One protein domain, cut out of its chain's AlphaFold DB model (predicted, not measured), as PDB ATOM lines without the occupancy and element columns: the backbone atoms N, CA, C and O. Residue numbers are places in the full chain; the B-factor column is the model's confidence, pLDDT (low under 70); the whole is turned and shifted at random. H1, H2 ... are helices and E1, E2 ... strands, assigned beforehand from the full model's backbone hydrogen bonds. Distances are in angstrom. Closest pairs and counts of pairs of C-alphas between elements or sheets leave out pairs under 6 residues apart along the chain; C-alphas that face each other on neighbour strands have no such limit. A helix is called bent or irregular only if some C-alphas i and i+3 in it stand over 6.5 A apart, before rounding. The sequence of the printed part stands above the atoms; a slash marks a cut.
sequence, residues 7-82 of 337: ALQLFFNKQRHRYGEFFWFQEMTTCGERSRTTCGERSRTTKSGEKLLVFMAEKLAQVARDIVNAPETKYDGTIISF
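This is residues 7 to 82 of the 337 residues of the protein "NlpC/P60 domain-containing protein" of Candidatus Brennerbacteria bacterium CG_4_8_14_3_um_filter_43_14 (UniProt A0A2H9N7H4). A small three-stranded sheet has H2 packed along one face; H1 packs on H2 by its first residues, and between E1 and E2 a long loop reaches away, residues 36 to 42 sticking out. The 76 printed residues hold H1 E1 E2 H2 E3 in chain order, class mixed; the mixed sheet runs E1 E2 E3. It is loose, radius of gyration of the C-alphas 14.8 A, spanning 45 by 29 by 20 A.

Look at E2, residues 51 to 55: it forms an antiparallel hairpin with E1, residues 25 to 29 (N 26 to O 54, 2.9 A), and is parallel to E3, residues 78 to 81 (N 53 to O 78, 2.9 A). H2, residues 58 to 68, is on the sheet at a height of 8.3 A, its closest C-alphas to E3 being Glu 58 and Ser 81, 5.1 A. E2, H2 and E3 make a strand-helix-strand unit, parallel strands joined through a helix, with a right-handed crossover. H1, residues 7 to 22, touches H2 with residues 7 to 11 alone, closest at the C-alphas of Leu 8 and Ile 67, 6.7 A. Every O i to N i+4 pair is within hydrogen-bond range in H2, 10 of 12 in H1.

Find C-alpha 7 at (96.633, 20.254, 99.582); H1 spans 20.3 A and is irregular, C-alphas 18 and 21 being 9.3 A apart. E3 ends at C-alpha 81, (100.615, 21.869, 80.971).

The printed part has no cut. The E1 to E2 link is long; pLDDT is under 70 at residues 21 and 31 to 48.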
ATOM      1  N   ALA A   7      97.586  20.861 100.509       92.81
ATOM      2  CA  ALA A   7      96.633  20.254  99.582       92.81
ATOM      3  C   ALA A   7      97.292  19.809  98.263       92.81
ATOM      4  O   ALA A   7      96.991  18.734  97.738       92.81
ATOM      5  N   LEU A   8      98.240  20.601  97.754       93.88
ATOM      6  CA  LEU A   8      98.971  20.292  96.532       93.88
ATOM      7  C   LEU A   8     100.006  19.181  96.766       93.88
ATOM      8  O   LEU A   8     100.114  18.266  95.952       93.88
ATOM      9  N   GLN A   9     100.681  19.180  97.921       94.00
ATOM     10  CA  GLN A   9     101.557  18.073  98.327       94.00
ATOM     11  C   GLN A   9     100.787  16.748  98.439       94.00
ATOM     12  O   GLN A   9     101.237  15.716  97.937       94.00
ATOM     13  N   LEU A  10      99.589  16.769  99.036       94.00
ATOM     14  CA  LEU A  10      98.719  15.595  99.117       94.00
ATOM     15  C   LEU A  10      98.320  15.093  97.723       94.00
ATOM     16  O   LEU A  10      98.316  13.885  97.477       94.00
ATOM     17  N   PHE A  11      97.997  16.005  96.804       94.06
ATOM     18  CA  PHE A  11      97.725  15.656  95.413       94.06
ATOM     19  C   PHE A  11      98.932  14.991  94.746       94.06
ATOM     20  O   PHE A  11      98.758  13.931  94.141       94.06
ATOM     21  N   PHE A  12     100.136  15.542  94.914       94.25
ATOM     22  CA  PHE A  12     101.367  14.952  94.383       94.25
ATOM     23  C   PHE A  12     101.593  13.546  94.914       94.25
ATOM     24  O   PHE A  12     101.820  12.634  94.127       94.25
ATOM     25  N   ASN A  13     101.447  13.334  96.220       92.06
ATOM     26  CA  ASN A  13     101.623  12.014  96.821       92.06
ATOM     27  C   ASN A  13     100.593  11.004  96.294       92.06
ATOM     28  O   ASN A  13     100.949   9.873  95.972       92.06
ATOM     29  N   LYS A  14      99.332  11.420  96.109       90.00
ATOM     30  CA  LYS A  14      98.300  10.577  95.483       90.00
ATOM     31  C   LYS A  14      98.632  10.226  94.033       90.00
ATOM     32  O   LYS A  14      98.420   9.086  93.626       90.00
ATOM     33  N   GLN A  15      99.127  11.183  93.248       86.25
ATOM     34  CA  GLN A  15      99.477  10.918  91.851       86.25
ATOM     35  C   GLN A  15     100.744  10.074  91.729       86.25
ATOM     36  O   GLN A  15     100.754   9.175  90.899       86.25
ATOM     37  N   ARG A  16     101.751  10.279  92.587       88.31
ATOM     38  CA  ARG A  16     102.916   9.386  92.692       88.31
ATOM     39  C   ARG A  16     102.507   7.970  93.066       88.31
ATOM     40  O   ARG A  16     102.981   7.028  92.463       88.31
ATOM     41  N   HIS A  17     101.568   7.793  93.994       82.62
ATOM     42  CA  HIS A  17     101.061   6.455  94.304       82.62
ATOM     43  C   HIS A  17     100.343   5.809  93.106       82.62
ATOM     44  O   HIS A  17     100.466   4.613  92.872       82.62
ATOM     45  N   ARG A  18      99.594   6.602  92.330       76.56
ATOM     46  CA  ARG A  18      98.812   6.109  91.189       76.56
ATOM     47  C   ARG A  18      99.645   5.823  89.940       76.56
ATOM     48  O   ARG A  18      99.349   4.876  89.220       76.56
ATOM     49  N   TYR A  19     100.573   6.712  89.622       73.56
ATOM     50  CA  TYR A  19     101.324   6.718  88.367       73.56
ATOM     51  C   TYR A  19     102.807   6.415  88.580       73.56
ATOM     52  O   TYR A  19     103.566   6.441  87.618       73.56
ATOM     53  N   GLY A  20     103.232   6.170  89.818       77.50
ATOM     54  CA  GLY A  20     104.641   6.071  90.160       77.50
ATOM     55  C   GLY A  20     105.393   7.326  89.736       77.50
ATOM     56  O   GLY A  20     104.887   8.451  89.742       77.50
ATOM     57  N   GLU A  21     106.595   7.085  89.265       67.06
ATOM     58  CA  GLU A  21     107.519   8.067  88.714       67.06
ATOM     59  C   GLU A  21     107.134   8.551  87.293       67.06
ATOM     60  O   GLU A  21     107.754   9.471  86.762       67.06
ATOM     61  N   PHE A  22     106.061   8.020  86.675       70.31
ATOM     62  CA  PHE A  22     105.460   8.647  85.480       70.31
ATOM     63  C   PHE A  22     104.675   9.911  85.826       70.31
ATOM     64  O   PHE A  22     104.344  10.706  84.939       70.31
ATOM     65  N   PHE A  23     104.352  10.116  87.106       83.12
ATOM     66  CA  PHE A  23     103.847  11.400  87.553       83.12
ATOM     67  C   PHE A  23     104.974  12.430  87.554       83.12
ATOM     68  O   PHE A  23     105.760  12.529  88.493       83.12
ATOM     69  N   TRP A  24     104.998  13.243  86.506       88.31
ATOM     70  CA  TRP A  24     105.976  14.303  86.348       88.31
ATOM     71  C   TRP A  24     105.350  15.691  86.498       88.31
ATOM     72  O   TRP A  24     104.287  15.990  85.937       88.31
ATOM     73  N   PHE A  25     106.068  16.554  87.213       92.06
ATOM     74  CA  PHE A  25     105.897  18.000  87.191       92.06
ATOM     75  C   PHE A  25     107.259  18.679  87.358       92.06
ATOM     76  O   PHE A  25     108.194  18.088  87.899       92.06
ATOM     77  N   GLN A  26     107.368  19.936  86.936       91.19
ATOM     78  CA  GLN A  26     108.585  20.723  87.101       91.19
ATOM     79  C   GLN A  26     108.265  22.181  87.423       91.19
ATOM     80  O   GLN A  26     107.405  22.795  86.795       91.19
ATOM     81  N   GLU A  27     109.005  22.753  88.375       91.19
ATOM     82  CA  GLU A  27     109.046  24.199  88.578       91.19
ATOM     83  C   GLU A  27     109.999  24.843  87.566       91.19
ATOM     84  O   GLU A  27     111.137  24.403  87.380       91.19
ATOM     85  N   MET A  28     109.532  25.897  86.907       89.31
ATOM     86  CA  MET A  28     110.302  26.685  85.954       89.31
ATOM     87  C   MET A  28     110.113  28.167  86.260       89.31
ATOM     88  O   MET A  28     109.116  28.572  86.850       89.31
ATOM     89  N   THR A  29     111.072  28.997  85.872       85.06
ATOM     90  CA  THR A  29     110.920  30.455  85.901       85.06
ATOM     91  C   THR A  29     111.046  30.962  84.478       85.06
ATOM     92  O   THR A  29     111.941  30.525  83.755       85.06
ATOM     93  N   THR A  30     110.148  31.846  84.050       78.56
ATOM     94  CA  THR A  30     110.254  32.445  82.718       78.56
ATOM     95  C   THR A  30     111.495  33.333  82.655       78.56
ATOM     96  O   THR A  30     111.615  34.330  83.373       78.56
ATOM     97  N   CYS A  31     112.428  32.998  81.769       60.03
ATOM     98  CA  CYS A  31     113.459  33.938  81.355       60.03
ATOM     99  C   CYS A  31     112.792  34.952  80.418       60.03
ATOM    100  O   CYS A  31     112.156  34.567  79.437       60.03
ATOM    101  N   GLY A  32     112.852  36.243  80.740       50.31
ATOM    102  CA  GLY A  32     112.311  37.271  79.861       50.31
ATOM    103  C   GLY A  32     113.106  37.353  78.561       50.31
ATOM    104  O   GLY A  32     114.165  37.969  78.544       50.31
ATOM    105  N   GLU A  33     112.575  36.803  77.471       45.38
ATOM    106  CA  GLU A  33     113.078  37.058  76.120       45.38
ATOM    107  C   GLU A  33     111.968  37.545  75.183       45.38
ATOM    108  O   GLU A  33     110.842  37.043  75.159       45.38
ATOM    109  N   ARG A  34     112.304  38.590  74.415       40.66
ATOM    110  CA  ARG A  34     111.457  39.216  73.396       40.66
ATOM    111  C   ARG A  34     111.207  38.222  72.260       40.66
ATOM    112  O   ARG A  34     112.015  38.122  71.341       40.66
ATOM    113  N   SER A  35     110.059  37.554  72.263       36.50
ATOM    114  CA  SER A  35     109.574  36.871  71.063       36.50
ATOM    115  C   SER A  35     109.149  37.915  70.020       36.50
ATOM    116  O   SER A  35     108.185  38.658  70.213       36.50
ATOM    117  N   ARG A  36     109.896  38.009  68.913       32.19
ATOM    118  CA  ARG A  36     109.462  38.691  67.684       32.19
ATOM    119  C   ARG A  36     108.390  37.817  67.021       32.19
ATOM    120  O   ARG A  36     108.702  36.992  66.171       32.19
ATOM    121  N   THR A  37     107.127  38.007  67.384       30.16
ATOM    122  CA  THR A  37     105.998  37.532  66.573       30.16
ATOM    123  C   THR A  37     105.638  38.608  65.555       30.16
ATOM    124  O   THR A  37     105.024  39.616  65.903       30.16
ATOM    125  N   THR A  38     106.023  38.418  64.294       28.92
ATOM    126  CA  THR A  38     105.348  39.082  63.173       28.92
ATOM    127  C   THR A  38     104.148  38.241  62.757       28.92
ATOM    128  O   THR A  38     104.300  37.052  62.492       28.92
ATOM    129  N   CYS A  39     103.004  38.923  62.659       28.58
ATOM    130  CA  CYS A  39     101.703  38.490  62.139       28.58
ATOM    131  C   CYS A  39     100.753  37.789  63.132       28.58
ATOM    132  O   CYS A  39     100.758  36.577  63.303       28.58
ATOM    133  N   GLY A  40      99.841  38.590  63.693       29.09
ATOM    134  CA  GLY A  40      98.420  38.226  63.779       29.09
ATOM    135  C   GLY A  40      97.885  37.717  65.114       29.09
ATOM    136  O   GLY A  40      96.825  38.172  65.530       29.09
ATOM    137  N   GLU A  41      98.596  36.846  65.822       30.19
ATOM    138  CA  GLU A  41      98.105  36.298  67.092       30.19
ATOM    139  C   GLU A  41      98.801  36.964  68.281       30.19
ATOM    140  O   GLU A  41     100.027  37.057  68.348       30.19
ATOM    141  N   ARG A  42      98.004  37.474  69.228       30.16
ATOM    142  CA  ARG A  42      98.488  38.108  70.461       30.16
ATOM    143  C   ARG A  42      99.333  37.109  71.258       30.16
ATOM    144  O   ARG A  42      98.801  36.357  72.072       30.16
ATOM    145  N   SER A  43     100.651  37.144  71.067       40.31
ATOM    146  CA  SER A  43     101.606  36.520  71.978       40.31
ATOM    147  C   SER A  43     101.351  37.082  73.375       40.31
ATOM    148  O   SER A  43     101.495  38.285  73.611       40.31
ATOM    149  N   ARG A  44     100.877  36.234  74.297       45.72
ATOM    150  CA  ARG A  44     100.780  36.590  75.715       45.72
ATOM    151  C   ARG A  44     102.197  36.905  76.176       45.72
ATOM    152  O   ARG A  44     103.001  35.998  76.355       45.72
ATOM    153  N   THR A  45     102.492  38.189  76.356       43.75
ATOM    154  CA  THR A  45     103.732  38.668  76.964       43.75
ATOM    155  C   THR A  45     103.909  37.983  78.314       43.75
ATOM    156  O   THR A  45     103.167  38.277  79.256       43.75
ATOM    157  N   THR A  46     104.849  37.049  78.418       51.22
ATOM    158  CA  THR A  46     105.244  36.484  79.705       51.22
ATOM    159  C   THR A  46     105.978  37.566  80.485       51.22
ATOM    160  O   THR A  46     106.883  38.227  79.970       51.22
ATOM    161  N   LYS A  47     105.571  37.795  81.734       59.28
ATOM    162  CA  LYS A  47     106.362  38.634  82.638       59.28
ATOM    163  C   LYS A  47     107.651  37.867  82.927       59.28
ATOM    164  O   LYS A  47     107.584  36.695  83.288       59.28
ATOM    165  N   SER A  48     108.805  38.499  82.729       68.62
ATOM    166  CA  SER A  48     110.093  37.935  83.150       68.62
ATOM    167  C   SER A  48     110.037  37.620  84.648       68.62
ATOM    168  O   SER A  48     109.572  38.464  85.417       68.62
ATOM    169  N   GLY A  49     110.471  36.427  85.059       76.44
ATOM    170  CA  GLY A  49     110.455  36.009  86.464       76.44
ATOM    171  C   GLY A  49     109.143  35.383  86.959       76.44
ATOM    172  O   GLY A  49     108.975  35.211  88.164       76.44
ATOM    173  N   GLU A  50     108.208  35.033  86.072       86.00
ATOM    174  CA  GLU A  50     106.994  34.284  86.430       86.00
ATOM    175  C   GLU A  50     107.362  32.856  86.868       86.00
ATOM    176  O   GLU A  50     108.026  32.127  86.125       86.00
ATOM    177  N   LYS A  51     106.912  32.442  88.062       90.25
ATOM    178  CA  LYS A  51     107.039  31.059  88.548       90.25
ATOM    179  C   LYS A  51     105.988  30.185  87.871       90.25
ATOM    180  O   LYS A  51     104.792  30.427  88.019       90.25
ATOM    181  N   LEU A  52     106.428  29.155  87.164       92.62
ATOM    182  CA  LEU A  52     105.579  28.184  86.489       92.62
ATOM    183  C   LEU A  52     105.684  26.827  87.181       92.62
ATOM    184  O   LEU A  52     106.786  26.332  87.406       92.62
ATOM    185  N   LEU A  53     104.544  26.194  87.438       94.62
ATOM    186  CA  LEU A  53     104.461  24.775  87.766       94.62
ATOM    187  C   LEU A  53     103.904  24.034  86.554       94.62
ATOM    188  O   LEU A  53     102.727  24.156  86.207       94.62
ATOM    189  N   VAL A  54     104.782  23.293  85.888       93.62
ATOM    190  CA  VAL A  54     104.509  22.628  84.618       93.62
ATOM    191  C   VAL A  54     104.166  21.171  84.872       93.62
ATOM    192  O   VAL A  54     104.952  20.446  85.471       93.62
ATOM    193  N   PHE A  55     103.018  20.726  84.373       92.12
ATOM    194  CA  PHE A  55     102.669  19.309  84.280       92.12
ATOM    195  C   PHE A  55     102.824  18.812  82.850       92.12
ATOM    196  O   PHE A  55     102.724  19.584  81.899       92.12
ATOM    197  N   MET A  56     102.991  17.502  82.677       86.88
ATOM    198  CA  MET A  56     103.021  16.916  81.337       86.88
ATOM    199  C   MET A  56     101.641  16.990  80.657       86.88
ATOM    200  O   MET A  56     101.507  17.524  79.558       86.88
ATOM    201  N   ALA A  57     100.600  16.506  81.345       85.31
ATOM    202  CA  ALA A  57      99.239  16.387  80.821       85.31
ATOM    203  C   ALA A  57      98.292  17.458  81.381       85.31
ATOM    204  O   ALA A  57      98.326  17.782  82.573       85.31
ATOM    205  N   GLU A  58      97.372  17.946  80.547       85.75
ATOM    206  CA  GLU A  58      96.433  19.011  80.922       85.75
ATOM    207  C   GLU A  58      95.505  18.606  82.063       85.75
ATOM    208  O   GLU A  58      95.196  19.408  82.939       85.75
ATOM    209  N   LYS A  59      95.072  17.344  82.084       83.50
ATOM    210  CA  LYS A  59      94.173  16.854  83.132       83.50
ATOM    211  C   LYS A  59      94.788  17.001  84.528       83.50
ATOM    212  O   LYS A  59      94.070  17.319  85.470       83.50
ATOM    213  N   LEU A  60      96.098  16.779  84.662       88.00
ATOM    214  CA  LEU A  60      96.809  16.932  85.934       88.00
ATOM    215  C   LEU A  60      96.956  18.407  86.308       88.00
ATOM    216  O   LEU A  60      96.679  18.771  87.450       88.00
ATOM    217  N   ALA A  61      97.307  19.254  85.335       91.62
ATOM    218  CA  ALA A  61      97.366  20.699  85.530       91.62
ATOM    219  C   ALA A  61      96.012  21.275  85.964       91.62
ATOM    220  O   ALA A  61      95.969  22.122  86.850       91.62
ATOM    221  N   GLN A  62      94.902  20.798  85.389       90.69
ATOM    222  CA  GLN A  62      93.565  21.255  85.761       90.69
ATOM    223  C   GLN A  62      93.228  20.910  87.212       90.69
ATOM    224  O   GLN A  62      92.813  21.794  87.950       90.69
ATOM    225  N   VAL A  63      93.480  19.672  87.650       91.25
ATOM    226  CA  VAL A  63      93.248  19.283  89.053       91.25
ATOM    227  C   VAL A  63      94.094  20.133  90.002       91.25
ATOM    228  O   VAL A  63      93.604  20.584  91.033       91.25
ATOM    229  N   ALA A  64      95.352  20.397  89.646       94.75
ATOM    230  CA  ALA A  64      96.217  21.262  90.437       94.75
ATOM    231  C   ALA A  64      95.707  22.718  90.483       94.75
ATOM    232  O   ALA A  64      95.750  23.334  91.545       94.75
ATOM    233  N   ARG A  65      95.167  23.249  89.373       95.62
ATOM    234  CA  ARG A  65      94.492  24.561  89.336       95.62
ATOM    235  C   ARG A  65      93.270  24.605  90.247       95.62
ATOM    236  O   ARG A  65      93.117  25.560  90.998       95.62
ATOM    237  N   ASP A  66      92.438  23.571  90.217       94.06
ATOM    238  CA  ASP A  66      91.241  23.495  91.059       94.06
ATOM    239  C   ASP A  66      91.611  23.498  92.553       94.06
ATOM    240  O   ASP A  66      90.946  24.158  93.349       94.06
ATOM    241  N   ILE A  67      92.715  22.838  92.927       94.38
ATOM    242  CA  ILE A  67      93.244  22.836  94.301       94.38
ATOM    243  C   ILE A  67      93.688  24.234  94.740       94.38
ATOM    244  O   ILE A  67      93.350  24.662  95.840       94.38
ATOM    245  N   VAL A  68      94.453  24.953  93.911       93.25
ATOM    246  CA  VAL A  68      94.978  26.277  94.303       93.25
ATOM    247  C   VAL A  68      93.939  27.393  94.240       93.25
ATOM    248  O   VAL A  68      94.133  28.422  94.875       93.25
ATOM    249  N   ASN A  69      92.835  27.187  93.517       91.94
ATOM    250  CA  ASN A  69      91.697  28.108  93.491       91.94
ATOM    251  C   ASN A  69      90.788  27.976  94.726       91.94
ATOM    252  O   ASN A  69      89.874  28.786  94.893       91.94
ATOM    253  N   ALA A  70      91.001  26.966  95.576       91.25
ATOM    254  CA  ALA A  70      90.255  26.819  96.817       91.25
ATOM    255  C   ALA A  70      90.608  27.960  97.803       91.25
ATOM    256  O   ALA A  70      91.795  28.271  97.946       91.25
ATOM    257  N   PRO A  71      89.627  28.578  98.496       85.38
ATOM    258  CA  PRO A  71      89.838  29.769  99.336       85.38
ATOM    259  C   PRO A  71      90.953  29.649 100.389       85.38
ATOM    260  O   PRO A  71      91.599  30.632 100.744       85.38
ATOM    261  N   GLU A  72      91.168  28.443 100.902       83.31
ATOM    262  CA  GLU A  72      92.143  28.097 101.934       83.31
ATOM    263  C   GLU A  72      93.578  27.910 101.410       83.31
ATOM    264  O   GLU A  72      94.516  27.806 102.205       83.31
ATOM    265  N   THR A  73      93.777  27.877 100.089       83.88
ATOM    266  CA  THR A  73      95.078  27.604  99.474       83.88
ATOM    267  C   THR A  73      95.730  28.891  98.975       83.88
ATOM    268  O   THR A  73      95.177  29.615  98.155       83.88
ATOM    269  N   LYS A  74      96.955  29.175  99.436       85.19
ATOM    270  CA  LYS A  74      97.777  30.281  98.918       85.19
ATOM    271  C   LYS A  74      98.882  29.740  98.023       85.19
ATOM    272  O   LYS A  74      99.789  29.075  98.512       85.19
ATOM    273  N   TYR A  75      98.826  30.046  96.732       90.19
ATOM    274  CA  TYR A  75      99.867  29.707  95.763       90.19
ATOM    275  C   TYR A  75     100.103  30.894  94.821       90.19
ATOM    276  O   TYR A  75      99.145  31.452  94.291       90.19
ATOM    277  N   ASP A  76     101.361  31.304  94.648       87.44
ATOM    278  CA  ASP A  76     101.757  32.512  93.904       87.44
ATOM    279  C   ASP A  76     102.274  32.225  92.479       87.44
ATOM    280  O   ASP A  76     102.616  33.157  91.750       87.44
ATOM    281  N   GLY A  77     102.342  30.951  92.079       90.06
ATOM    282  CA  GLY A  77     102.792  30.522  90.754       90.06
ATOM    283  C   GLY A  77     101.655  30.258  89.760       90.06
ATOM    284  O   GLY A  77     100.492  30.085  90.123       90.06
ATOM    285  N   THR A  78     102.010  30.157  88.482       93.50
ATOM    286  CA  THR A  78     101.088  29.805  87.396       93.50
ATOM    287  C   THR A  78     101.189  28.316  87.072       93.50
ATOM    288  O   THR A  78     102.267  27.803  86.771       93.50
ATOM    289  N   ILE A  79     100.056  27.613  87.069       94.94
ATOM    290  CA  ILE A  79      99.993  26.181  86.745       94.94
ATOM    291  C   ILE A  79      99.662  25.970  85.267       94.94
ATOM    292  O   ILE A  79      98.594  26.373  84.789       94.94
ATOM    293  N   ILE A  80     100.549  25.275  84.557       94.31
ATOM    294  CA  ILE A  80     100.445  25.036  83.112       94.31
ATOM    295  C   ILE A  80     100.642  23.561  82.759       94.31
ATOM    296  O   ILE A  80     101.088  22.763  83.583       94.31
ATOM    297  N   SER A  81     100.331  23.198  81.515       90.25
ATOM    298  CA  SER A  81     100.615  21.869  80.971       90.25
ATOM    299  C   SER A  81     101.442  21.945  79.693       90.25
ATOM    300  O   SER A  81     101.169  22.771  78.823       90.25
ATOM    301  N   PHE A  82     102.411  21.043  79.535       90.19
ATOM    302  CA  PHE A  82     103.123  20.868  78.272       90.19
ATOM    303  C   PHE A  82     102.191  20.387  77.154       90.19
ATOM    304  O   PHE A  82     102.424  20.682  75.992       90.19
TER     305      PHE A  82